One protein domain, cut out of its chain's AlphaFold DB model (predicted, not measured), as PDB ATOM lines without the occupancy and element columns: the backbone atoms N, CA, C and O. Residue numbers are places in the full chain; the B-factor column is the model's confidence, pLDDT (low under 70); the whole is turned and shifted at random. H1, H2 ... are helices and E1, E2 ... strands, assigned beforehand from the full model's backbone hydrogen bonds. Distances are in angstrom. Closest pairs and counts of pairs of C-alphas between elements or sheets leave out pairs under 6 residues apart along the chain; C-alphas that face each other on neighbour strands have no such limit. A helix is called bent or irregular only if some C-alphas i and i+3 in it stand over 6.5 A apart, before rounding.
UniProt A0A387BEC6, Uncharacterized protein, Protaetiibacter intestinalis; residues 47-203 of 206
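Overview. This is residues 47 to 203 of the 206 residues of an uncharacterized protein of Protaetiibacter intestinalis (UniProt A0A387BEC6). Two lobes meet at helix H1: a small one, where helix H2 packs along one strand of the hairpin E1 and E2, and a larger one of helices, where the long H4 and H8 meet crosswise and short helices and loops fill in around them. H1 touches H2, H7 and H8. The printed part has 157 residues with nine named helices and two strands, in the order H1 E1 E2 H2 H3 H4 H5 H6 H7 H8 H9; the two strands are antiparallel, and the class is mostly helix. It is compact, with a radius of gyration of the C-alphas of 16.1 A and spans of 50 by 33 by 32 A.

Arrangement. Start at the hairpin of E1, residues 65 to 70, and E2, residues 76 to 81: N 67 and O 79 are within hydrogen-bond range at 2.9 A, as are N 77 and O 69 at 2.8 A. Next find H2, residues 92 to 105: it has 11 pairs of C-alphas within 8 A with E2, the closest being those of Ser 79 and Ala 98, 5.6 A apart. With residues 101 to 105 alone, H2 touches H1, residues 47 to 56, at a steep tilt of 54 degrees, opposite ways; the closest C-alphas, of Cys 56 and Val 101, are 5.4 A apart. H1, the hub, touches H7, residues 171 to 175, with the C-alphas of Pro 51 and Ala 174 closest at 4.4 A. H1 also touches H8, residues 183 to 192, at a shallow tilt of 12 degrees, opposite ways; the closest C-alphas, of Leu 48 and Ile 187, are 7.3 A apart. H8 and H4, residues 125 to 145, only just touch, with 3 pairs of C-alphas within 8 A, about perpendicular at 79 degrees; H4 does so with residues 139 to 143 alone, and the C-alphas of Leu 143 and Ala 189 are closest at 6.3 A. With residues 128 to 132 alone, H4 touches H5, residues 155 to 158, the C-alphas of Ala 128 and Tyr 158 being closest at 5.8 A. H6, residues 166 to 169, and H4 are near each other. H3, residues 115 to 120, and H9, residues 196 to 202, are each close to H4 but not clearly touching; the closest C-alphas are those of Leu 119 and Leu 131 at 8.0 A, and of Arg 134 and Pro 196 at 7.5 A. Every O i to N i+4 pair is within hydrogen-bond range in H2, H7, H8 and H9, against 5 of 6 in H1, 1 of 2 in H3 and 14 of 17 in H4; H5 and H6 are too short for such a pair.

Along the chain. Find C-alpha 47 at (353.196, 264.640, 549.316), where H1 begins; H1 is irregular, with C-alphas 47 and 50 7.4 A apart. E1 is 17.0 A long, E2 15.9 A and H2 19.7 A. From C-alpha 125 at (367.226, 264.562, 561.927), H4 runs 29.3 A, with a kink of 28 degrees near residue 135; it is only just irregular, C-alphas 137 and 140 being 6.9 A apart. H8 is 14.5 A long, and H9 ends at C-alpha 202 at (359.323, 283.439, 550.419).

Size, cuts and confidence. The two C-alphas farthest apart, of Pro 92 and Asp 203, are 51.0 A apart. The printed part has no cut, and no link is long. The mean pLDDT of the printed part is 77.8; look for values under 70 at residue 60 and residues 113 to 124, 163 to 169, 171 to 181 and 195 to 203.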
ATOM      1  N   ASP A  47     353.507 265.032 547.937       79.75
ATOM      2  CA  ASP A  47     353.196 264.640 549.316       79.75
ATOM      3  C   ASP A  47     351.883 263.859 549.484       79.75
ATOM      4  O   ASP A  47     351.680 263.232 550.526       79.75
ATOM      5  N   LEU A  48     351.044 263.807 548.446       85.62
ATOM      6  CA  LEU A  48     349.829 262.993 548.384       85.62
ATOM      7  C   LEU A  48     350.014 261.640 547.684       85.62
ATOM      8  O   LEU A  48     349.033 260.913 547.531       85.62
ATOM      9  N   LEU A  49     351.244 261.258 547.320       85.38
ATOM     10  CA  LEU A  49     351.529 259.948 546.723       85.38
ATOM     11  C   LEU A  49     350.919 258.799 547.534       85.38
ATOM     12  O   LEU A  49     350.219 257.953 546.986       85.38
ATOM     13  N   TRP A  50     351.117 258.804 548.855       83.25
ATOM     14  CA  TRP A  50     350.594 257.744 549.717       83.25
ATOM     15  C   TRP A  50     349.063 257.661 549.745       83.25
ATOM     16  O   TRP A  50     348.531 256.581 549.501       83.25
ATOM     17  N   PRO A  51     348.327 258.752 550.014       85.50
ATOM     18  CA  PRO A  51     346.869 258.760 549.892       85.50
ATOM     19  C   PRO A  51     346.341 258.196 548.570       85.50
ATOM     20  O   PRO A  51     345.386 257.420 548.582       85.50
ATOM     21  N   VAL A  52     346.977 258.534 547.444       89.19
ATOM     22  CA  VAL A  52     346.579 258.021 546.125       89.19
ATOM     23  C   VAL A  52     346.868 256.525 545.996       89.19
ATOM     24  O   VAL A  52     345.971 255.760 545.650       89.19
ATOM     25  N   VAL A  53     348.081 256.076 546.333       87.50
ATOM     26  CA  VAL A  53     348.440 254.647 546.283       87.50
ATOM     27  C   VAL A  53     347.510 253.830 547.177       87.50
ATOM     28  O   VAL A  53     346.995 252.798 546.758       87.50
ATOM     29  N   ALA A  54     347.225 254.307 548.386       85.56
ATOM     30  CA  ALA A  54     346.346 253.606 549.310       85.56
ATOM     31  C   ALA A  54     344.888 253.544 548.826       85.56
ATOM     32  O   ALA A  54     344.204 252.556 549.084       85.56
ATOM     33  N   ARG A  55     344.427 254.546 548.064       87.44
ATOM     34  CA  ARG A  55     343.120 254.521 547.391       87.44
ATOM     35  C   ARG A  55     343.044 253.478 546.271       87.44
ATOM     36  O   ARG A  55     341.942 252.980 546.012       87.44
ATOM     37  N   CYS A  56     344.171 253.199 545.616       90.56
ATOM     38  CA  CYS A  56     344.301 252.201 544.554       90.56
ATOM     39  C   CYS A  56     344.537 250.779 545.079       90.56
ATOM     40  O   CYS A  56     344.231 249.814 544.383       90.56
ATOM     41  N   LEU A  57     345.043 250.629 546.305       88.62
ATOM     42  CA  LEU A  57     345.191 249.322 546.937       88.62
ATOM     43  C   LEU A  57     343.822 248.701 547.281       88.62
ATOM     44  O   LEU A  57     342.879 249.411 547.646       88.62
ATOM     45  N   PRO A  58     343.699 247.364 547.219       84.06
ATOM     46  CA  PRO A  58     342.488 246.677 547.645       84.06
ATOM     47  C   PRO A  58     342.232 246.881 549.144       84.06
ATOM     48  O   PRO A  58     343.150 247.061 549.948       84.06
ATOM     49  N   ALA A  59     340.958 246.804 549.542       75.75
ATOM     50  CA  ALA A  59     340.570 246.897 550.946       75.75
ATOM     51  C   ALA A  59     341.275 245.807 551.775       75.75
ATOM     52  O   ALA A  59     341.120 244.617 551.505       75.75
ATOM     53  N   GLY A  60     342.033 246.221 552.794       68.94
ATOM     54  CA  GLY A  60     342.877 245.331 553.601       68.94
ATOM     55  C   GLY A  60     344.366 245.351 553.231       68.94
ATOM     56  O   GLY A  60     345.165 244.790 553.977       68.94
ATOM     57  N   GLY A  61     344.745 246.050 552.157       72.31
ATOM     58  CA  GLY A  61     346.133 246.216 551.730       72.31
ATOM     59  C   GLY A  61     346.739 244.951 551.120       72.31
ATOM     60  O   GLY A  61     346.029 244.086 550.613       72.31
ATOM     61  N   THR A  62     348.067 244.858 551.171       72.62
ATOM     62  CA  THR A  62     348.843 243.676 550.772       72.62
ATOM     63  C   THR A  62     349.682 243.189 551.955       72.62
ATOM     64  O   THR A  62     350.090 243.982 552.805       72.62
ATOM     65  N   THR A  63     349.906 241.876 552.040       71.81
ATOM     66  CA  THR A  63     350.835 241.271 553.011       71.81
ATOM     67  C   THR A  63     352.288 241.320 552.548       71.81
ATOM     68  O   THR A  63     353.183 240.941 553.301       71.81
ATOM     69  N   GLU A  64     352.515 241.753 551.313       83.19
ATOM     70  CA  GLU A  64     353.821 241.815 550.674       83.19
ATOM     71  C   GLU A  64     354.429 243.211 550.803       83.19
ATOM     72  O   GLU A  64     353.752 244.190 551.136       83.19
ATOM     73  N   GLY A  65     355.734 243.308 550.554       83.50
ATOM     74  CA  GLY A  65     356.364 244.605 550.375       83.50
ATOM     75  C   GLY A  65     355.967 245.186 549.019       83.50
ATOM     76  O   GLY A  65     355.486 244.487 548.131       83.50
ATOM     77  N   TYR A  66     356.195 246.478 548.836       84.62
ATOM     78  CA  TYR A  66     356.030 247.118 547.537       84.62
ATOM     79  C   TYR A  66     357.111 248.173 547.324       84.62
ATOM     80  O   TYR A  66     357.697 248.701 548.275       84.62
ATOM     81  N   GLN A  67     357.355 248.495 546.061       85.94
ATOM     82  CA  GLN A  67     358.203 249.597 545.633       85.94
ATOM     83  C   GLN A  67     357.402 250.531 544.732       85.94
ATOM     84  O   GLN A  67     356.456 250.125 544.057       85.94
ATOM     85  N   LEU A  68     357.783 251.804 544.755       86.38
ATOM     86  CA  LEU A  68     357.205 252.843 543.918       86.38
ATOM     87  C   LEU A  68     358.332 253.501 543.131       86.38
ATOM     88  O   LEU A  68     359.331 253.930 543.715       86.38
ATOM     89  N   TYR A  69     358.147 253.611 541.825       85.12
ATOM     90  CA  TYR A  69     359.050 254.311 540.923       85.12
ATOM     91  C   TYR A  69     358.303 255.483 540.307       85.12
ATOM     92  O   TYR A  69     357.300 255.273 539.637       85.12
ATOM     93  N   GLN A  70     358.779 256.709 540.524       83.19
ATOM     94  CA  GLN A  70     358.222 257.883 539.859       83.19
ATOM     95  C   GLN A  70     359.054 258.202 538.609       83.19
ATOM     96  O   GLN A  70     360.264 258.414 538.708       83.19
ATOM     97  N   GLY A  71     358.414 258.197 537.441       81.81
ATOM     98  CA  GLY A  71     359.015 258.590 536.168       81.81
ATOM     99  C   GLY A  71     359.139 260.110 536.026       81.81
ATOM    100  O   GLY A  71     358.591 260.875 536.820       81.81
ATOM    101  N   ALA A  72     359.862 260.552 534.993       78.31
ATOM    102  CA  ALA A  72     360.100 261.977 534.732       78.31
ATOM    103  C   ALA A  72     358.808 262.750 534.413       78.31
ATOM    104  O   ALA A  72     358.686 263.917 534.761       78.31
ATOM    105  N   ASP A  73     357.817 262.081 533.821       83.69
ATOM    106  CA  ASP A  73     356.529 262.684 533.457       83.69
ATOM    107  C   ASP A  73     355.509 262.665 534.618       83.69
ATOM    108  O   ASP A  73     354.307 262.838 534.411       83.69
ATOM    109  N   GLY A  74     355.964 262.402 535.850       84.62
ATOM    110  CA  GLY A  74     355.099 262.341 537.032       84.62
ATOM    111  C   GLY A  74     354.257 261.066 537.138       84.62
ATOM    112  O   GLY A  74     353.407 260.959 538.020       84.62
ATOM    113  N   GLU A  75     354.469 260.105 536.244       89.94
ATOM    114  CA  GLU A  75     353.909 258.755 536.318       89.94
ATOM    115  C   GLU A  75     354.492 257.979 537.503       89.94
ATOM    116  O   GLU A  75     355.650 258.176 537.868       89.94
ATOM    117  N   VAL A  76     353.698 257.097 538.109       89.62
ATOM    118  CA  VAL A  76     354.146 256.240 539.210       89.62
ATOM    119  C   VAL A  76     353.870 254.793 538.856       89.62
ATOM    120  O   VAL A  76     352.736 254.436 538.560       89.62
ATOM    121  N   VAL A  77     354.909 253.970 538.951       91.69
ATOM    122  CA  VAL A  77     354.841 252.524 538.772       91.69
ATOM    123  C   VAL A  77     354.947 251.850 540.132       91.69
ATOM    124  O   VAL A  77     355.890 252.088 540.889       91.69
ATOM    125  N   PHE A  78     353.976 250.999 540.423       92.25
ATOM    126  CA  PHE A  78     353.903 250.137 541.590       92.25
ATOM    127  C   PHE A  78     354.370 248.723 541.234       92.25
ATOM    128  O   PHE A  78     353.916 248.140 540.247       92.25
ATOM    129  N   SER A  79     355.241 248.155 542.065       92.31
ATOM    130  CA  SER A  79     355.616 246.741 542.006       92.31
ATOM    131  C   SER A  79     355.571 246.108 543.394       92.31
ATOM    132  O   SER A  79     355.773 246.782 544.406       92.31
ATOM    133  N   LEU A  80     355.294 244.805 543.444       91.50
ATOM    134  CA  LEU A  80     355.333 244.019 544.677       91.50
ATOM    135  C   LEU A  80     356.711 243.390 544.849       91.50
ATOM    136  O   LEU A  80     357.338 242.964 543.879       91.50
ATOM    137  N   ILE A  81     357.174 243.342 546.093       90.44
ATOM    138  CA  ILE A  81     358.467 242.769 546.458       90.44
ATOM    139  C   ILE A  81     358.344 241.832 547.655       90.44
ATOM    140  O   ILE A  81     357.516 242.029 548.552       90.44
ATOM    141  N   GLY A  82     359.221 240.834 547.707       88.00
ATOM    142  CA  GLY A  82     359.364 239.981 548.875       88.00
ATOM    143  C   GLY A  82     359.817 240.800 550.083       88.00
ATOM    144  O   GLY A  82     360.733 241.614 550.001       88.00
ATOM    145  N   VAL A  83     359.176 240.599 551.236       84.12
ATOM    146  CA  VAL A  83     359.553 241.300 552.480       84.12
ATOM    147  C   VAL A  83     360.930 240.841 552.981       84.12
ATOM    148  O   VAL A  83     361.644 241.614 553.620       84.12
ATOM    149  N   ASP A  84     361.298 239.593 552.686       83.75
ATOM    150  CA  ASP A  84     362.519 238.958 553.188       83.75
ATOM    151  C   ASP A  84     363.757 239.261 552.328       83.75
ATOM    152  O   ASP A  84     364.854 239.428 552.868       83.75
ATOM    153  N   ASP A  85     363.600 239.323 551.005       87.12
ATOM    154  CA  ASP A  85     364.694 239.484 550.037       87.12
ATOM    155  C   ASP A  85     364.656 240.821 549.282       87.12
ATOM    156  O   ASP A  85     365.698 241.280 548.813       87.12
ATOM    157  N   GLY A  86     363.501 241.491 549.230       85.75
ATOM    158  CA  GLY A  86     363.304 242.729 548.479       85.75
ATOM    159  C   GLY A  86     363.246 242.527 546.964       85.75
ATOM    160  O   GLY A  86     363.229 243.523 546.236       85.75
ATOM    161  N   ASP A  87     363.222 241.275 546.503       91.56
ATOM    162  CA  ASP A  87     363.163 240.934 545.086       91.56
ATOM    163  C   ASP A  87     361.737 241.118 544.560       91.56
ATOM    164  O   ASP A  87     360.757 240.899 545.273       91.56
ATOM    165  N   GLU A  88     361.619 241.527 543.296       90.75
ATOM    166  CA  GLU A  88     360.325 241.691 542.637       90.75
ATOM    167  C   GLU A  88     359.585 240.356 542.541       90.75
ATOM    168  O   GLU A  88     360.119 239.344 542.073       90.75
ATOM    169  N   LEU A  89     358.330 240.366 542.982       91.00
ATOM    170  CA  LEU A  89     357.472 239.195 542.946       91.00
ATOM    171  C   LEU A  89     356.901 239.025 541.541       91.00
ATOM    172  O   LEU A  89     356.319 239.933 540.955       91.00
ATOM    173  N   THR A  90     357.108 237.833 540.989       93.75
ATOM    174  CA  THR A  90     356.789 237.505 539.589       93.75
ATOM    175  C   THR A  90     355.752 236.395 539.464       93.75
ATOM    176  O   THR A  90     355.485 235.912 538.360       93.75
ATOM    177  N   ASP A  91     355.169 235.956 540.581       94.81
ATOM    178  CA  ASP A  91     354.056 235.023 540.532       94.81
ATOM    179  C   ASP A  91     352.803 235.706 539.935       94.81
ATOM    180  O   ASP A  91     352.661 236.930 539.996       94.81
ATOM    181  N   PRO A  92     351.893 234.936 539.312       95.69
ATOM    182  CA  PRO A  92     350.770 235.509 538.576       95.69
ATOM    183  C   PRO A  92     349.822 236.375 539.411       95.69
ATOM    184  O   PRO A  92     349.260 237.323 538.863       95.69
ATOM    185  N   ASP A  93     349.631 236.055 540.692       92.62
ATOM    186  CA  ASP A  93     348.691 236.779 541.551       92.62
ATOM    187  C   ASP A  93     349.278 238.147 541.927       92.62
ATOM    188  O   ASP A  93     348.590 239.164 541.813       92.62
ATOM    189  N   SER A  94     350.571 238.191 542.259       92.75
ATOM    190  CA  SER A  94     351.310 239.436 542.498       92.75
ATOM    191  C   SER A  94     351.355 240.329 541.258       92.75
ATOM    192  O   SER A  94     351.084 241.528 541.337       92.75
ATOM    193  N   LEU A  95     351.626 239.754 540.081       94.50
ATOM    194  CA  LEU A  95     351.630 240.507 538.823       94.50
ATOM    195  C   LEU A  95     350.246 241.076 538.482       94.50
ATOM    196  O   LEU A  95     350.156 242.209 538.009       94.50
ATOM    197  N   ALA A  96     349.173 240.317 538.725       95.12
ATOM    198  CA  ALA A  96     347.808 240.788 538.506       95.12
ATOM    199  C   ALA A  96     347.445 241.934 539.460       95.12
ATOM    200  O   ALA A  96     346.936 242.958 539.013       95.12
ATOM    201  N   LEU A  97     347.778 241.808 540.749       93.44
ATOM    202  CA  LEU A  97     347.555 242.875 541.723       93.44
ATOM    203  C   LEU A  97     348.352 244.139 541.373       93.44
ATOM    204  O   LEU A  97     347.809 245.241 541.421       93.44
ATOM    205  N   ALA A  98     349.626 243.998 541.001       94.06
ATOM    206  CA  ALA A  98     350.437 245.135 540.585       94.06
ATOM    207  C   ALA A  98     349.857 245.818 539.337       94.06
ATOM    208  O   ALA A  98     349.820 247.045 539.282       94.06
ATOM    209  N   ALA A  99     349.364 245.051 538.359       96.25
ATOM    210  CA  ALA A  99     348.694 245.597 537.181       96.25
ATOM    211  C   ALA A  99     347.416 246.368 537.551       96.25
ATOM    212  O   ALA A  99     347.273 247.512 537.133       96.25
ATOM    213  N   ASP A 100     346.548 245.809 538.400       95.81
ATOM    214  CA  ASP A 100     345.316 246.477 538.846       95.81
ATOM    215  C   ASP A 100     345.607 247.804 539.578       95.81
ATOM    216  O   ASP A 100     344.909 248.806 539.391       95.81
ATOM    217  N   VAL A 101     346.657 247.836 540.408       94.19
ATOM    218  CA  VAL A 101     347.091 249.061 541.100       94.19
ATOM    219  C   VAL A 101     347.654 250.077 540.105       94.19
ATOM    220  O   VAL A 101     347.303 251.253 540.195       94.19
ATOM    221  N   ASN A 102     348.483 249.649 539.151       95.81
ATOM    222  CA  ASN A 102     349.036 250.529 538.118       95.81
ATOM    223  C   ASN A 102     347.943 251.117 537.213       95.81
ATOM    224  O   ASN A 102     347.947 252.322 536.983       95.81
ATOM    225  N   ASP A 103     346.951 250.322 536.804       96.69
ATOM    226  CA  ASP A 103     345.797 250.795 536.026       96.69
ATOM    227  C   ASP A 103     345.013 251.893 536.777       96.69
ATOM    228  O   ASP A 103     344.500 252.837 536.172       96.69
ATOM    229  N   CYS A 104     344.927 251.807 538.110       94.69
ATOM    230  CA  CYS A 104     344.361 252.874 538.938       94.69
ATOM    231  C   CYS A 104     345.279 254.108 539.013       94.69
ATOM    232  O   CYS A 104     344.802 255.241 538.895       94.69
ATOM    233  N   LEU A 105     346.590 253.906 539.190       93.44
ATOM    234  CA  LEU A 105     347.582 254.985 539.268       93.44
ATOM    235  C   LEU A 105     347.735 255.752 537.950       93.44
ATOM    236  O   LEU A 105     348.017 256.950 537.988       93.44
ATOM    237  N   ASP A 106     347.472 255.122 536.807       94.00
ATOM    238  CA  ASP A 106     347.516 255.747 535.481       94.00
ATOM    239  C   ASP A 106     346.576 256.952 535.346       94.00
ATOM    240  O   ASP A 106     346.823 257.838 534.519       94.00
ATOM    241  N   GLY A 107     345.535 257.030 536.183       92.00
ATOM    242  CA  GLY A 107     344.633 258.179 536.282       92.00
ATOM    243  C   GLY A 107     345.245 259.419 536.943       92.00
ATOM    244  O   GLY A 107     344.638 260.490 536.902       92.00
ATOM    245  N   TYR A 108     346.435 259.303 537.531       91.81
ATOM    246  CA  TYR A 108     347.102 260.367 538.269       91.81
ATOM    247  C   TYR A 108     348.444 260.723 537.625       91.81
ATOM    248  O   TYR A 108     349.181 259.880 537.113       91.81
ATOM    249  N   ARG A 109     348.780 262.011 537.648       92.31
ATOM    250  CA  ARG A 109     350.121 262.509 537.330       92.31
ATOM    251  C   ARG A 109     350.580 263.346 538.498       92.31
ATOM    252  O   ARG A 109     349.854 264.239 538.921       92.31
ATOM    253  N   PHE A 110     351.734 263.026 539.051       87.62
ATOM    254  CA  PHE A 110     352.277 263.710 540.211       87.62
ATOM    255  C   PHE A 110     353.186 264.845 539.770       87.62
ATOM    256  O   PHE A 110     353.891 264.730 538.771       87.62
ATOM    257  N   ALA A 111     353.192 265.929 540.538       85.38
ATOM    258  CA  ALA A 111     354.224 266.943 540.411       85.38
ATOM    259  C   ALA A 111     355.593 266.259 540.525       85.38
ATOM    260  O   ALA A 111     355.730 265.300 541.301       85.38
ATOM    261  N   GLU A 112     356.577 266.728 539.744       72.00
ATOM    262  CA  GLU A 112     357.948 266.237 539.877       72.00
ATOM    263  C   GLU A 112     358.301 266.220 541.363       72.00
ATOM    264  O   GLU A 112     358.009 267.188 542.084       72.00
ATOM    265  N   PRO A 113     358.891 265.124 541.854       61.72
ATOM    266  CA  PRO A 113     359.347 265.130 543.211       61.72
ATOM    267  C   PRO A 113     360.455 266.177 543.263       61.72
ATOM    268  O   PRO A 113     361.551 265.955 542.750       61.72
ATOM    269  N   GLY A 114     360.185 267.323 543.884       53.91
ATOM    270  CA  GLY A 114     361.255 268.234 544.267       53.91
ATOM    271  C   GLY A 114     362.219 267.536 545.240       53.91
ATOM    272  O   GLY A 114     362.230 266.309 545.401       53.91
ATOM    273  N   ASP A 115     362.932 268.313 546.055       47.38
ATOM    274  CA  ASP A 115     363.598 267.765 547.256       47.38
ATOM    275  C   ASP A 115     362.615 266.976 548.170       47.38
ATOM    276  O   ASP A 115     363.022 266.219 549.053       47.38
ATOM    277  N   GLU A 116     361.310 267.091 547.896       48.25
ATOM    278  CA  GLU A 116     360.199 266.216 548.265       48.25
ATOM    279  C   GLU A 116     360.460 264.706 548.125       48.25
ATOM    280  O   GLU A 116     359.894 263.985 548.925       48.25
ATOM    281  N   SER A 117     361.260 264.177 547.183       48.09
ATOM    282  CA  SER A 117     361.584 262.722 547.136       48.09
ATOM    283  C   SER A 117     362.569 262.301 548.237       48.09
ATOM    284  O   SER A 117     362.492 261.198 548.788       48.09
ATOM    285  N   VAL A 118     363.463 263.211 548.630       46.03
ATOM    286  CA  VAL A 118     364.397 263.034 549.758       46.03
ATOM    287  C   VAL A 118     363.600 262.892 551.063       46.03
ATOM    288  O   VAL A 118     363.904 262.056 551.909       46.03
ATOM    289  N   LEU A 119     362.498 263.637 551.142       47.50
ATOM    290  CA  LEU A 119     361.169 263.246 551.625       47.50
ATOM    291  C   LEU A 119     360.926 261.878 552.305       47.50
ATOM    292  O   LEU A 119     360.488 261.782 553.454       47.50
ATOM    293  N   TRP A 120     361.154 260.802 551.549       50.31
ATOM    294  CA  TRP A 120     360.533 259.488 551.777       50.31
ATOM    295  C   TRP A 120     361.525 258.414 552.222       50.31
ATOM    296  O   TRP A 120     361.106 257.320 552.590       50.31
ATOM    297  N   THR A 121     362.823 258.714 552.210       49.62
ATOM    298  CA  THR A 121     363.887 257.781 552.611       49.62
ATOM    299  C   THR A 121     364.394 258.104 554.019       49.62
ATOM    300  O   THR A 121     364.053 259.141 554.577       49.62
ATOM    301  N   SER A 122     365.150 257.205 554.656       50.78
ATOM    302  CA  SER A 122     365.688 257.401 556.014       50.78
ATOM    303  C   SER A 122     366.427 258.739 556.130       50.78
ATOM    304  O   SER A 122     367.436 258.944 555.449       50.78
ATOM    305  N   ARG A 123     365.949 259.655 556.980       60.16
ATOM    306  CA  ARG A 123     366.453 261.035 556.976       60.16
ATOM    307  C   ARG A 123     367.393 261.361 558.131       60.16
ATOM    308  O   ARG A 123     367.141 260.961 559.268       60.16
ATOM    309  N   PRO A 124     368.429 262.187 557.891       67.62
ATOM    310  CA  PRO A 124     369.079 262.941 558.953       67.62
ATOM    311  C   PRO A 124     368.041 263.773 559.721       67.62
ATOM    312  O   PRO A 124     367.169 264.393 559.111       67.62
ATOM    313  N   ALA A 125     368.170 263.857 561.049       71.69
ATOM    314  CA  ALA A 125     367.226 264.562 561.927       71.69
ATOM    315  C   ALA A 125     366.884 265.997 561.468       71.69
ATOM    316  O   ALA A 125     365.756 266.450 561.635       71.69
ATOM    317  N   ALA A 126     367.828 266.699 560.833       72.31
ATOM    318  CA  ALA A 126     367.610 268.041 560.293       72.31
ATOM    319  C   ALA A 126     366.491 268.096 559.236       72.31
ATOM    320  O   ALA A 126     365.668 269.005 559.256       72.31
ATOM    321  N   GLN A 127     366.409 267.110 558.342       70.00
ATOM    322  CA  GLN A 127     365.365 267.083 557.317       70.00
ATOM    323  C   GLN A 127     363.998 266.701 557.910       70.00
ATOM    324  O   GLN A 127     362.966 267.177 557.435       70.00
ATOM    325  N   ALA A 128     363.975 265.882 558.967       73.38
ATOM    326  CA  ALA A 128     362.749 265.583 559.704       73.38
ATOM    327  C   ALA A 128     362.168 266.836 560.387       73.38
ATOM    328  O   ALA A 128     360.953 267.034 560.370       73.38
ATOM    329  N   LEU A 129     363.027 267.718 560.917       78.81
ATOM    330  CA  LEU A 129     362.614 269.013 561.472       78.81
ATOM    331  C   LEU A 129     362.013 269.941 560.410       78.81
ATOM    332  O   LEU A 129     360.991 270.568 560.672       78.81
ATOM    333  N   LEU A 130     362.609 269.996 559.214       77.06
ATOM    334  CA  LEU A 130     362.067 270.785 558.100       77.06
ATOM    335  C   LEU A 130     360.668 270.304 557.693       77.06
ATOM    336  O   LEU A 130     359.768 271.116 557.492       77.06
ATOM    337  N   LEU A 131     360.462 268.983 557.633       74.44
ATOM    338  CA  LEU A 131     359.138 268.428 557.351       74.44
ATOM    339  C   LEU A 131     358.142 268.757 558.474       74.44
ATOM    340  O   LEU A 131     357.010 269.138 558.186       74.44
ATOM    341  N   TYR A 132     358.556 268.635 559.739       80.12
ATOM    342  CA  TYR A 132     357.705 268.974 560.879       80.12
ATOM    343  C   TYR A 132     357.232 270.428 560.824       80.12
ATOM    344  O   TYR A 132     356.036 270.678 560.993       80.12
ATOM    345  N   ASP A 133     358.149 271.372 560.587       81.56
ATOM    346  CA  ASP A 133     357.819 272.796 560.521       81.56
ATOM    347  C   ASP A 133     356.877 273.080 559.349       81.56
ATOM    348  O   ASP A 133     355.806 273.645 559.561       81.56
ATOM    349  N   ARG A 134     357.187 272.571 558.148       78.75
ATOM    350  CA  ARG A 134     356.301 272.667 556.975       78.75
ATOM    351  C   ARG A 134     354.881 272.219 557.308       78.75
ATOM    352  O   ARG A 134     353.923 272.968 557.105       78.75
ATOM    353  N   VAL A 135     354.746 270.997 557.817       81.25
ATOM    354  CA  VAL A 135     353.439 270.400 558.084       81.25
ATOM    355  C   VAL A 135     352.678 271.215 559.124       81.25
ATOM    356  O   VAL A 135     351.513 271.541 558.915       81.25
ATOM    357  N   ASN A 136     353.312 271.570 560.241       84.56
ATOM    358  CA  ASN A 136     352.605 272.191 561.361       84.56
ATOM    359  C   ASN A 136     352.343 273.683 561.175       84.56
ATOM    360  O   ASN A 136     351.333 274.180 561.683       84.56
ATOM    361  N   ARG A 137     353.239 274.390 560.487       83.50
ATOM    362  CA  ARG A 137     353.161 275.839 560.294       83.50
ATOM    363  C   ARG A 137     352.341 276.219 559.063       83.50
ATOM    364  O   ARG A 137     351.689 277.257 559.104       83.50
ATOM    365  N   TRP A 138     352.314 275.377 558.026       81.38
ATOM    366  CA  TRP A 138     351.723 275.732 556.729       81.38
ATOM    367  C   TRP A 138     350.632 274.761 556.280       81.38
ATOM    368  O   TRP A 138     349.464 275.140 556.191       81.38
ATOM    369  N   THR A 139     350.987 273.495 556.043       84.38
ATOM    370  CA  THR A 139     350.069 272.528 555.421       84.38
ATOM    371  C   THR A 139     348.861 272.240 556.307       84.38
ATOM    372  O   THR A 139     347.728 272.298 555.840       84.38
ATOM    373  N   ALA A 140     349.074 271.971 557.597       86.56
ATOM    374  CA  ALA A 140     347.991 271.625 558.505       86.56
ATOM    375  C   ALA A 140     346.999 272.784 558.727       86.56
ATOM    376  O   ALA A 140     345.802 272.548 558.582       86.56
ATOM    377  N   PRO A 141     347.429 274.029 559.029       88.06
ATOM    378  CA  PRO A 141     346.507 275.161 559.117       88.06
ATOM    379  C   PRO A 141     345.713 275.405 557.831       88.06
ATOM    380  O   PRO A 141     344.514 275.665 557.911       88.06
ATOM    381  N   CYS A 142     346.354 275.289 556.665       89.12
ATOM    382  CA  CYS A 142     345.678 275.459 555.384       89.12
ATOM    383  C   CYS A 142     344.616 274.374 555.154       89.12
ATOM    384  O   CYS A 142     343.453 274.697 554.929       89.12
ATOM    385  N   LEU A 143     344.966 273.094 555.311       88.88
ATOM    386  CA  LEU A 143     344.007 271.992 555.171       88.88
ATOM    387  C   LEU A 143     342.826 272.134 556.147       88.88
ATOM    388  O   LEU A 143     341.676 271.975 555.741       88.88
ATOM    389  N   LEU A 144     343.074 272.550 557.395       89.25
ATOM    390  CA  LEU A 144     342.004 272.856 558.353       89.25
ATOM    391  C   LEU A 144     341.091 273.996 557.878       89.25
ATOM    392  O   LEU A 144     339.882 273.930 558.100       89.25
ATOM    393  N   ALA A 145     341.634 275.025 557.222       90.62
ATOM    394  CA  ALA A 145     340.845 276.115 556.646       90.62
ATOM    395  C   ALA A 145     339.961 275.648 555.473       90.62
ATOM    396  O   ALA A 145     338.882 276.202 555.273       90.62
ATOM    397  N   HIS A 146     340.372 274.591 554.769       90.62
ATOM    398  CA  HIS A 146     339.571 273.888 553.759       90.62
ATOM    399  C   HIS A 146     338.608 272.840 554.350       90.62
ATOM    400  O   HIS A 146     337.932 272.140 553.607       90.62
ATOM    401  N   GLY A 147     338.517 272.724 555.680       89.75
ATOM    402  CA  GLY A 147     337.644 271.753 556.346       89.75
ATOM    403  C   GLY A 147     338.198 270.325 556.384       89.75
ATOM    404  O   GLY A 147     337.487 269.413 556.798       89.75
ATOM    405  N   ILE A 148     339.462 270.130 556.003       87.44
ATOM    406  CA  ILE A 148     340.129 268.830 555.948       87.44
ATOM    407  C   ILE A 148     340.754 268.520 557.326       87.44
ATOM    408  O   ILE A 148     341.668 269.227 557.769       87.44
ATOM    409  N   PRO A 149     340.262 267.501 558.059       83.56
ATOM    410  CA  PRO A 149     340.660 267.261 559.445       83.56
ATOM    411  C   PRO A 149     342.019 266.564 559.549       83.56
ATOM    412  O   PRO A 149     342.108 265.348 559.438       83.56
ATOM    413  N   VAL A 150     343.080 267.313 559.833       78.75
ATOM    414  CA  VAL A 150     344.443 266.765 559.935       78.75
ATOM    415  C   VAL A 150     344.855 266.450 561.376       78.75
ATOM    416  O   VAL A 150     344.724 267.283 562.279       78.75
ATOM    417  N   GLU A 151     345.429 265.267 561.601       78.81
ATOM    418  CA  GLU A 151     346.166 264.978 562.837       78.81
ATOM    419  C   GLU A 151     347.551 265.625 562.740       78.81
ATOM    420  O   GLU A 151     348.289 265.396 561.784       78.81
ATOM    421  N   ARG A 152     347.925 266.438 563.734       79.19
ATOM    422  CA  ARG A 152     349.272 267.017 563.837       79.19
ATOM    423  C   ARG A 152     350.132 266.136 564.747       79.19
ATOM    424  O   ARG A 152     349.929 266.180 565.962       79.19
ATOM    425  N   PRO A 153     351.075 265.339 564.211       71.38
ATOM    426  CA  PRO A 153     351.903 264.479 565.043       71.38
ATOM    427  C   PRO A 153     352.868 265.314 565.889       71.38
ATOM    428  O   PRO A 153     353.352 266.361 565.458       71.38
ATOM    429  N   GLU A 154     353.193 264.827 567.085       83.25
ATOM    430  CA  GLU A 154     354.204 265.444 567.944       83.25
ATOM    431  C   GLU A 154     355.603 265.381 567.311       83.25
ATOM    432  O   GLU A 154     355.937 264.426 566.608       83.25
ATOM    433  N   LEU A 155     356.461 266.356 567.627       84.31
ATOM    434  CA  LEU A 155     357.835 266.432 567.114       84.31
ATOM    435  C   LEU A 155     358.633 265.140 567.344       84.31
ATOM    436  O   LEU A 155     359.349 264.684 566.457       84.31
ATOM    437  N   ALA A 156     358.478 264.529 568.521       84.00
ATOM    438  CA  ALA A 156     359.159 263.286 568.869       84.00
ATOM    439  C   ALA A 156     358.866 262.154 567.871       84.00
ATOM    440  O   ALA A 156     359.742 261.335 567.615       84.00
ATOM    441  N   ARG A 157     357.672 262.138 567.259       76.50
ATOM    442  CA  ARG A 157     357.315 261.149 566.235       76.50
ATOM    443  C   ARG A 157     357.997 261.407 564.895       76.50
ATOM    444  O   ARG A 157     358.312 260.452 564.206       76.50
ATOM    445  N   TYR A 158     358.238 262.663 564.523       73.88
ATOM    446  CA  TYR A 158     358.988 262.985 563.300       73.88
ATOM    447  C   TYR A 158     360.463 262.606 563.411       73.88
ATOM    448  O   TYR A 158     361.101 262.299 562.410       73.88
ATOM    449  N   LEU A 159     361.005 262.652 564.628       80.56
ATOM    450  CA  LEU A 159     362.401 262.341 564.917       80.56
ATOM    451  C   LEU A 159     362.651 260.853 565.197       80.56
ATOM    452  O   LEU A 159     363.808 260.467 565.358       80.56
ATOM    453  N   ASP A 160     361.602 260.031 565.283       78.00
ATOM    454  CA  ASP A 160     361.750 258.590 565.476       78.00
ATOM    455  C   ASP A 160     362.258 257.954 564.171       78.00
ATOM    456  O   ASP A 160     361.548 257.983 563.167       78.00
ATOM    457  N   PRO A 161     363.463 257.357 564.162       72.50
ATOM    458  CA  PRO A 161     364.035 256.757 562.960       72.50
ATOM    459  C   PRO A 161     363.255 255.536 562.455       72.50
ATOM    460  O   PRO A 161     363.475 255.107 561.326       72.50
ATOM    461  N   ASN A 162     362.370 254.967 563.278       71.44
ATOM    462  CA  ASN A 162     361.508 253.845 562.908       71.44
ATOM    463  C   ASN A 162     360.102 254.303 562.508       71.44
ATOM    464  O   ASN A 162     359.313 253.504 562.000       71.44
ATOM    465  N   ALA A 163     359.760 255.567 562.767       67.25
ATOM    466  CA  ALA A 163     358.504 256.130 562.329       67.25
ATOM    467  C   ALA A 163     358.687 256.690 560.933       67.25
ATOM    468  O   ALA A 163     359.608 257.453 560.641       67.25
ATOM    469  N   ILE A 164     357.740 256.364 560.074       63.78
ATOM    470  CA  ILE A 164     357.684 257.001 558.786       63.78
ATOM    471  C   ILE A 164     356.743 258.203 558.932       63.78
ATOM    472  O   ILE A 164     355.536 258.065 559.138       63.78
ATOM    473  N   ALA A 165     357.327 259.399 558.969       57.62
ATOM    474  CA  ALA A 165     356.654 260.594 559.477       57.62
ATOM    475  C   ALA A 165     355.430 261.038 558.641       57.62
ATOM    476  O   ALA A 165     354.497 261.639 559.172       57.62
ATOM    477  N   TRP A 166     355.407 260.718 557.343       54.84
ATOM    478  CA  TRP A 166     354.436 261.227 556.365       54.84
ATOM    479  C   TRP A 166     353.060 260.526 556.328       54.84
ATOM    480  O   TRP A 166     352.031 261.174 556.482       54.84
ATOM    481  N   SER A 167     353.016 259.200 556.235       57.97
ATOM    482  CA  SER A 167     351.882 258.291 556.453       57.97
ATOM    483  C   SER A 167     351.235 258.412 557.814       57.97
ATOM    484  O   SER A 167     350.318 257.658 558.093       57.97
ATOM    485  N   ARG A 168     351.703 259.276 558.708       57.47
ATOM    486  CA  ARG A 168     350.962 259.596 559.927       57.47
ATOM    487  C   ARG A 168     350.230 260.920 559.791       57.47
ATOM    488  O   ARG A 168     349.116 261.013 560.281       57.47
ATOM    489  N   PHE A 169     350.788 261.882 559.055       66.81
ATOM    490  CA  PHE A 169     350.079 263.115 558.719       66.81
ATOM    491  C   PHE A 169     348.905 262.853 557.769       66.81
ATOM    492  O   PHE A 169     347.780 263.240 558.063       66.81
ATOM    493  N   TYR A 170     349.150 262.109 556.686       70.31
ATOM    494  CA  TYR A 170     348.089 261.680 555.773       70.31
ATOM    495  C   TYR A 170     347.578 260.259 556.043       70.31
ATOM    496  O   TYR A 170     346.727 259.752 555.322       70.31
ATOM    497  N   GLY A 171     348.074 259.601 557.095       61.62
ATOM    498  CA  GLY A 171     347.721 258.220 557.437       61.62
ATOM    499  C   GLY A 171     346.260 257.972 557.689       61.62
ATOM    500  O   GLY A 171     345.749 256.915 557.340       61.62
ATOM    501  N   ALA A 172     345.599 258.962 558.280       59.50
ATOM    502  CA  ALA A 172     344.164 258.940 558.487       59.50
ATOM    503  C   ALA A 172     343.398 258.818 557.156       59.50
ATOM    504  O   ALA A 172     342.376 258.145 557.121       59.50
ATOM    505  N   TYR A 173     343.940 259.381 556.069       61.09
ATOM    506  CA  TYR A 173     343.359 259.331 554.725       61.09
ATOM    507  C   TYR A 173     343.827 258.134 553.903       61.09
ATOM    508  O   TYR A 173     343.090 257.648 553.056       61.09
ATOM    509  N   ALA A 174     345.052 257.663 554.142       57.72
ATOM    510  CA  ALA A 174     345.590 256.493 553.461       57.72
ATOM    511  C   ALA A 174     345.058 255.176 554.064       57.72
ATOM    512  O   ALA A 174     344.830 254.216 553.344       57.72
ATOM    513  N   PHE A 175     344.849 255.107 555.382       59.91
ATOM    514  CA  PHE A 175     344.607 253.840 556.087       59.91
ATOM    515  C   PHE A 175     343.554 253.923 557.208       59.91
ATOM    516  O   PHE A 175     343.434 252.978 557.989       59.91
ATOM    517  N   GLY A 176     342.832 255.039 557.348       55.88
ATOM    518  CA  GLY A 176     341.852 255.253 558.419       55.88
ATOM    519  C   GLY A 176     340.412 255.431 557.930       55.88
ATOM    520  O   GLY A 176     340.162 255.663 556.753       55.88
ATOM    521  N   ASP A 177     339.463 255.377 558.873       50.12
ATOM    522  CA  ASP A 177     338.032 255.673 558.646       50.12
ATOM    523  C   ASP A 177     337.753 257.177 558.466       50.12
ATOM    524  O   ASP A 177     336.649 257.578 558.100       50.12
ATOM    525  N   ALA A 178     338.747 258.026 558.748       52.12
ATOM    526  CA  ALA A 178     338.711 259.466 558.522       52.12
ATOM    527  C   ALA A 178     339.018 259.761 557.050       52.12
ATOM    528  O   ALA A 178     339.948 260.493 556.717       52.12
ATOM    529  N   ALA A 179     338.245 259.149 556.163       48.91
ATOM    530  CA  ALA A 179     338.226 259.545 554.777       48.91
ATOM    531  C   ALA A 179     337.736 260.998 554.737       48.91
ATOM    532  O   ALA A 179     336.675 261.324 555.269       48.91
ATOM    533  N   VAL A 180     338.497 261.887 554.099       52.78
ATOM    534  CA  VAL A 180     337.809 262.927 553.332       52.78
ATOM    535  C   VAL A 180     336.845 262.162 552.430       52.78
ATOM    536  O   VAL A 180     337.255 261.157 551.842       52.78
ATOM    537  N   ASP A 181     335.584 262.579 552.352       61.12
ATOM    538  CA  ASP A 181     334.571 261.855 551.575       61.12
ATOM    539  C   ASP A 181     335.004 261.670 550.099       61.12
ATOM    540  O   ASP A 181     334.509 260.771 549.414       61.12
ATOM    541  N   SER A 182     336.005 262.432 549.626       76.25
ATOM    542  CA  SER A 182     336.785 262.108 548.432       76.25
ATOM    543  C   SER A 182     338.284 262.458 548.544       76.25
ATOM    544  O   SER A 182     338.675 263.503 549.059       76.25
ATOM    545  N   LEU A 183     339.151 261.594 547.999       85.31
ATOM    546  CA  LEU A 183     340.572 261.888 547.734       85.31
ATOM    547  C   LEU A 183     340.739 263.162 546.881       85.31
ATOM    548  O   LEU A 183     341.710 263.896 547.045       85.31
ATOM    549  N   ASP A 184     339.773 263.437 546.008       88.12
ATOM    550  CA  ASP A 184     339.770 264.600 545.125       88.12
ATOM    551  C   ASP A 184     339.697 265.916 545.915       88.12
ATOM    552  O   ASP A 184     340.471 266.830 545.640       88.12
ATOM    553  N   GLU A 185     338.864 265.987 546.961       89.50
ATOM    554  CA  GLU A 185     338.811 267.143 547.873       89.50
ATOM    555  C   GLU A 185     340.151 267.381 548.580       89.50
ATOM    556  O   GLU A 185     340.580 268.526 548.742       89.50
ATOM    557  N   LEU A 186     340.850 266.310 548.978       89.31
ATOM    558  CA  LEU A 186     342.182 266.426 549.574       89.31
ATOM    559  C   LEU A 186     343.200 266.977 548.567       89.31
ATOM    560  O   LEU A 186     344.004 267.839 548.929       89.31
ATOM    561  N   ILE A 187     343.175 266.490 547.323       90.25
ATOM    562  CA  ILE A 187     344.062 266.958 546.249       90.25
ATOM    563  C   ILE A 187     343.798 268.436 545.952       90.25
ATOM    564  O   ILE A 187     344.744 269.225 545.922       90.25
ATOM    565  N   GLU A 188     342.533 268.822 545.788       90.50
ATOM    566  CA  GLU A 188     342.131 270.204 545.513       90.50
ATOM    567  C   GLU A 188     342.549 271.145 546.651       90.50
ATOM    568  O   GLU A 188     343.248 272.135 546.415       90.50
ATOM    569  N   ALA A 189     342.216 270.801 547.898       90.62
ATOM    570  CA  ALA A 189     342.609 271.585 549.065       90.62
ATOM    571  C   ALA A 189     344.134 271.705 549.174       90.62
ATOM    572  O   ALA A 189     344.664 272.782 549.441       90.62
ATOM    573  N   ARG A 190     344.870 270.614 548.936       88.75
ATOM    574  CA  ARG A 190     346.330 270.628 549.039       88.75
ATOM    575  C   ARG A 190     346.986 271.472 547.951       88.75
ATOM    576  O   ARG A 190     347.980 272.131 548.263       88.75
ATOM    577  N   ARG A 191     346.454 271.481 546.725       88.38
ATOM    578  CA  ARG A 191     346.913 272.377 545.647       88.38
ATOM    579  C   ARG A 191     346.738 273.842 546.038       88.38
ATOM    580  O   ARG A 191     347.673 274.623 545.883       88.38
ATOM    581  N   ALA A 192     345.600 274.189 546.640       87.94
ATOM    582  CA  ALA A 192     345.335 275.547 547.117       87.94
ATOM    583  C   ALA A 192     346.307 276.010 548.224       87.94
ATOM    584  O   ALA A 192     346.516 277.207 548.395       87.94
ATOM    585  N   CYS A 193     346.944 275.078 548.940       84.25
ATOM    586  CA  CYS A 193     347.946 275.385 549.962       84.25
ATOM    587  C   CYS A 193     349.340 275.750 549.415       84.25
ATOM    588  O   CYS A 193     350.234 276.020 550.219       84.25
ATOM    589  N   GLY A 194     349.543 275.739 548.091       77.88
ATOM    590  CA  GLY A 194     350.809 276.103 547.446       77.88
ATOM    591  C   GLY A 194     351.903 275.034 547.540       77.88
ATOM    592  O   GLY A 194     351.737 273.982 548.172       77.88
ATOM    593  N   GLN A 195     353.032 275.284 546.882       68.50
ATOM    594  CA  GLN A 195     354.149 274.350 546.804       68.50
ATOM    595  C   GLN A 195     355.214 274.707 547.871       68.50
ATOM    596  O   GLN A 195     355.416 275.875 548.200       68.50
ATOM    597  N   PRO A 196     355.914 273.731 548.474       58.66
ATOM    598  CA  PRO A 196     356.868 273.990 549.566       58.66
ATOM    599  C   PRO A 196     358.079 274.824 549.146       58.66
ATOM    600  O   PRO A 196     358.638 275.565 549.954       58.66
ATOM    601  N   THR A 197     358.484 274.704 547.883       57.31
ATOM    602  CA  THR A 197     359.573 275.476 547.277       57.31
ATOM    603  C   THR A 197     359.273 276.968 547.268       57.31
ATOM    604  O   THR A 197     360.158 277.769 547.569       57.31
ATOM    605  N   ASP A 198     358.017 277.331 547.028       57.81
ATOM    606  CA  ASP A 198     357.561 278.722 546.993       57.81
ATOM    607  C   ASP A 198     357.640 279.338 548.396       57.81
ATOM    608  O   ASP A 198     357.974 280.506 548.569       57.81
ATOM    609  N   ILE A 199     357.422 278.508 549.421       50.41
ATOM    610  CA  ILE A 199     357.423 278.898 550.833       50.41
ATOM    611  C   ILE A 199     358.853 279.091 551.357       50.41
ATOM    612  O   ILE A 199     359.133 280.086 552.023       50.41
ATOM    613  N   LEU A 200     359.778 278.181 551.031       49.81
ATOM    614  CA  LEU A 200     361.195 278.327 551.397       49.81
ATOM    615  C   LEU A 200     361.867 279.497 550.662       49.81
ATOM    616  O   LEU A 200     362.804 280.098 551.187       49.81
ATOM    617  N   ALA A 201     361.387 279.834 549.462       52.34
ATOM    618  CA  ALA A 201     361.822 281.017 548.731       52.34
ATOM    619  C   ALA A 201     361.235 282.320 549.309       52.34
ATOM    620  O   ALA A 201     361.914 283.349 549.293       52.34
ATOM    621  N   ALA A 202     360.004 282.282 549.834       51.25
ATOM    622  CA  ALA A 202     359.323 283.439 550.419       51.25
ATOM    623  C   ALA A 202     359.801 283.797 551.839       51.25
ATOM    624  O   ALA A 202     359.719 284.965 552.221       51.25
ATOM    625  N   ASP A 203     360.327 282.836 552.607       43.78
ATOM    626  CA  ASP A 203     360.812 283.051 553.978       43.78
ATOM    627  C   ASP A 203     362.240 282.494 554.186       43.78
ATOM    628  O   ASP A 203     362.425 281.448 554.812       43.78
TER     629      ASP A 203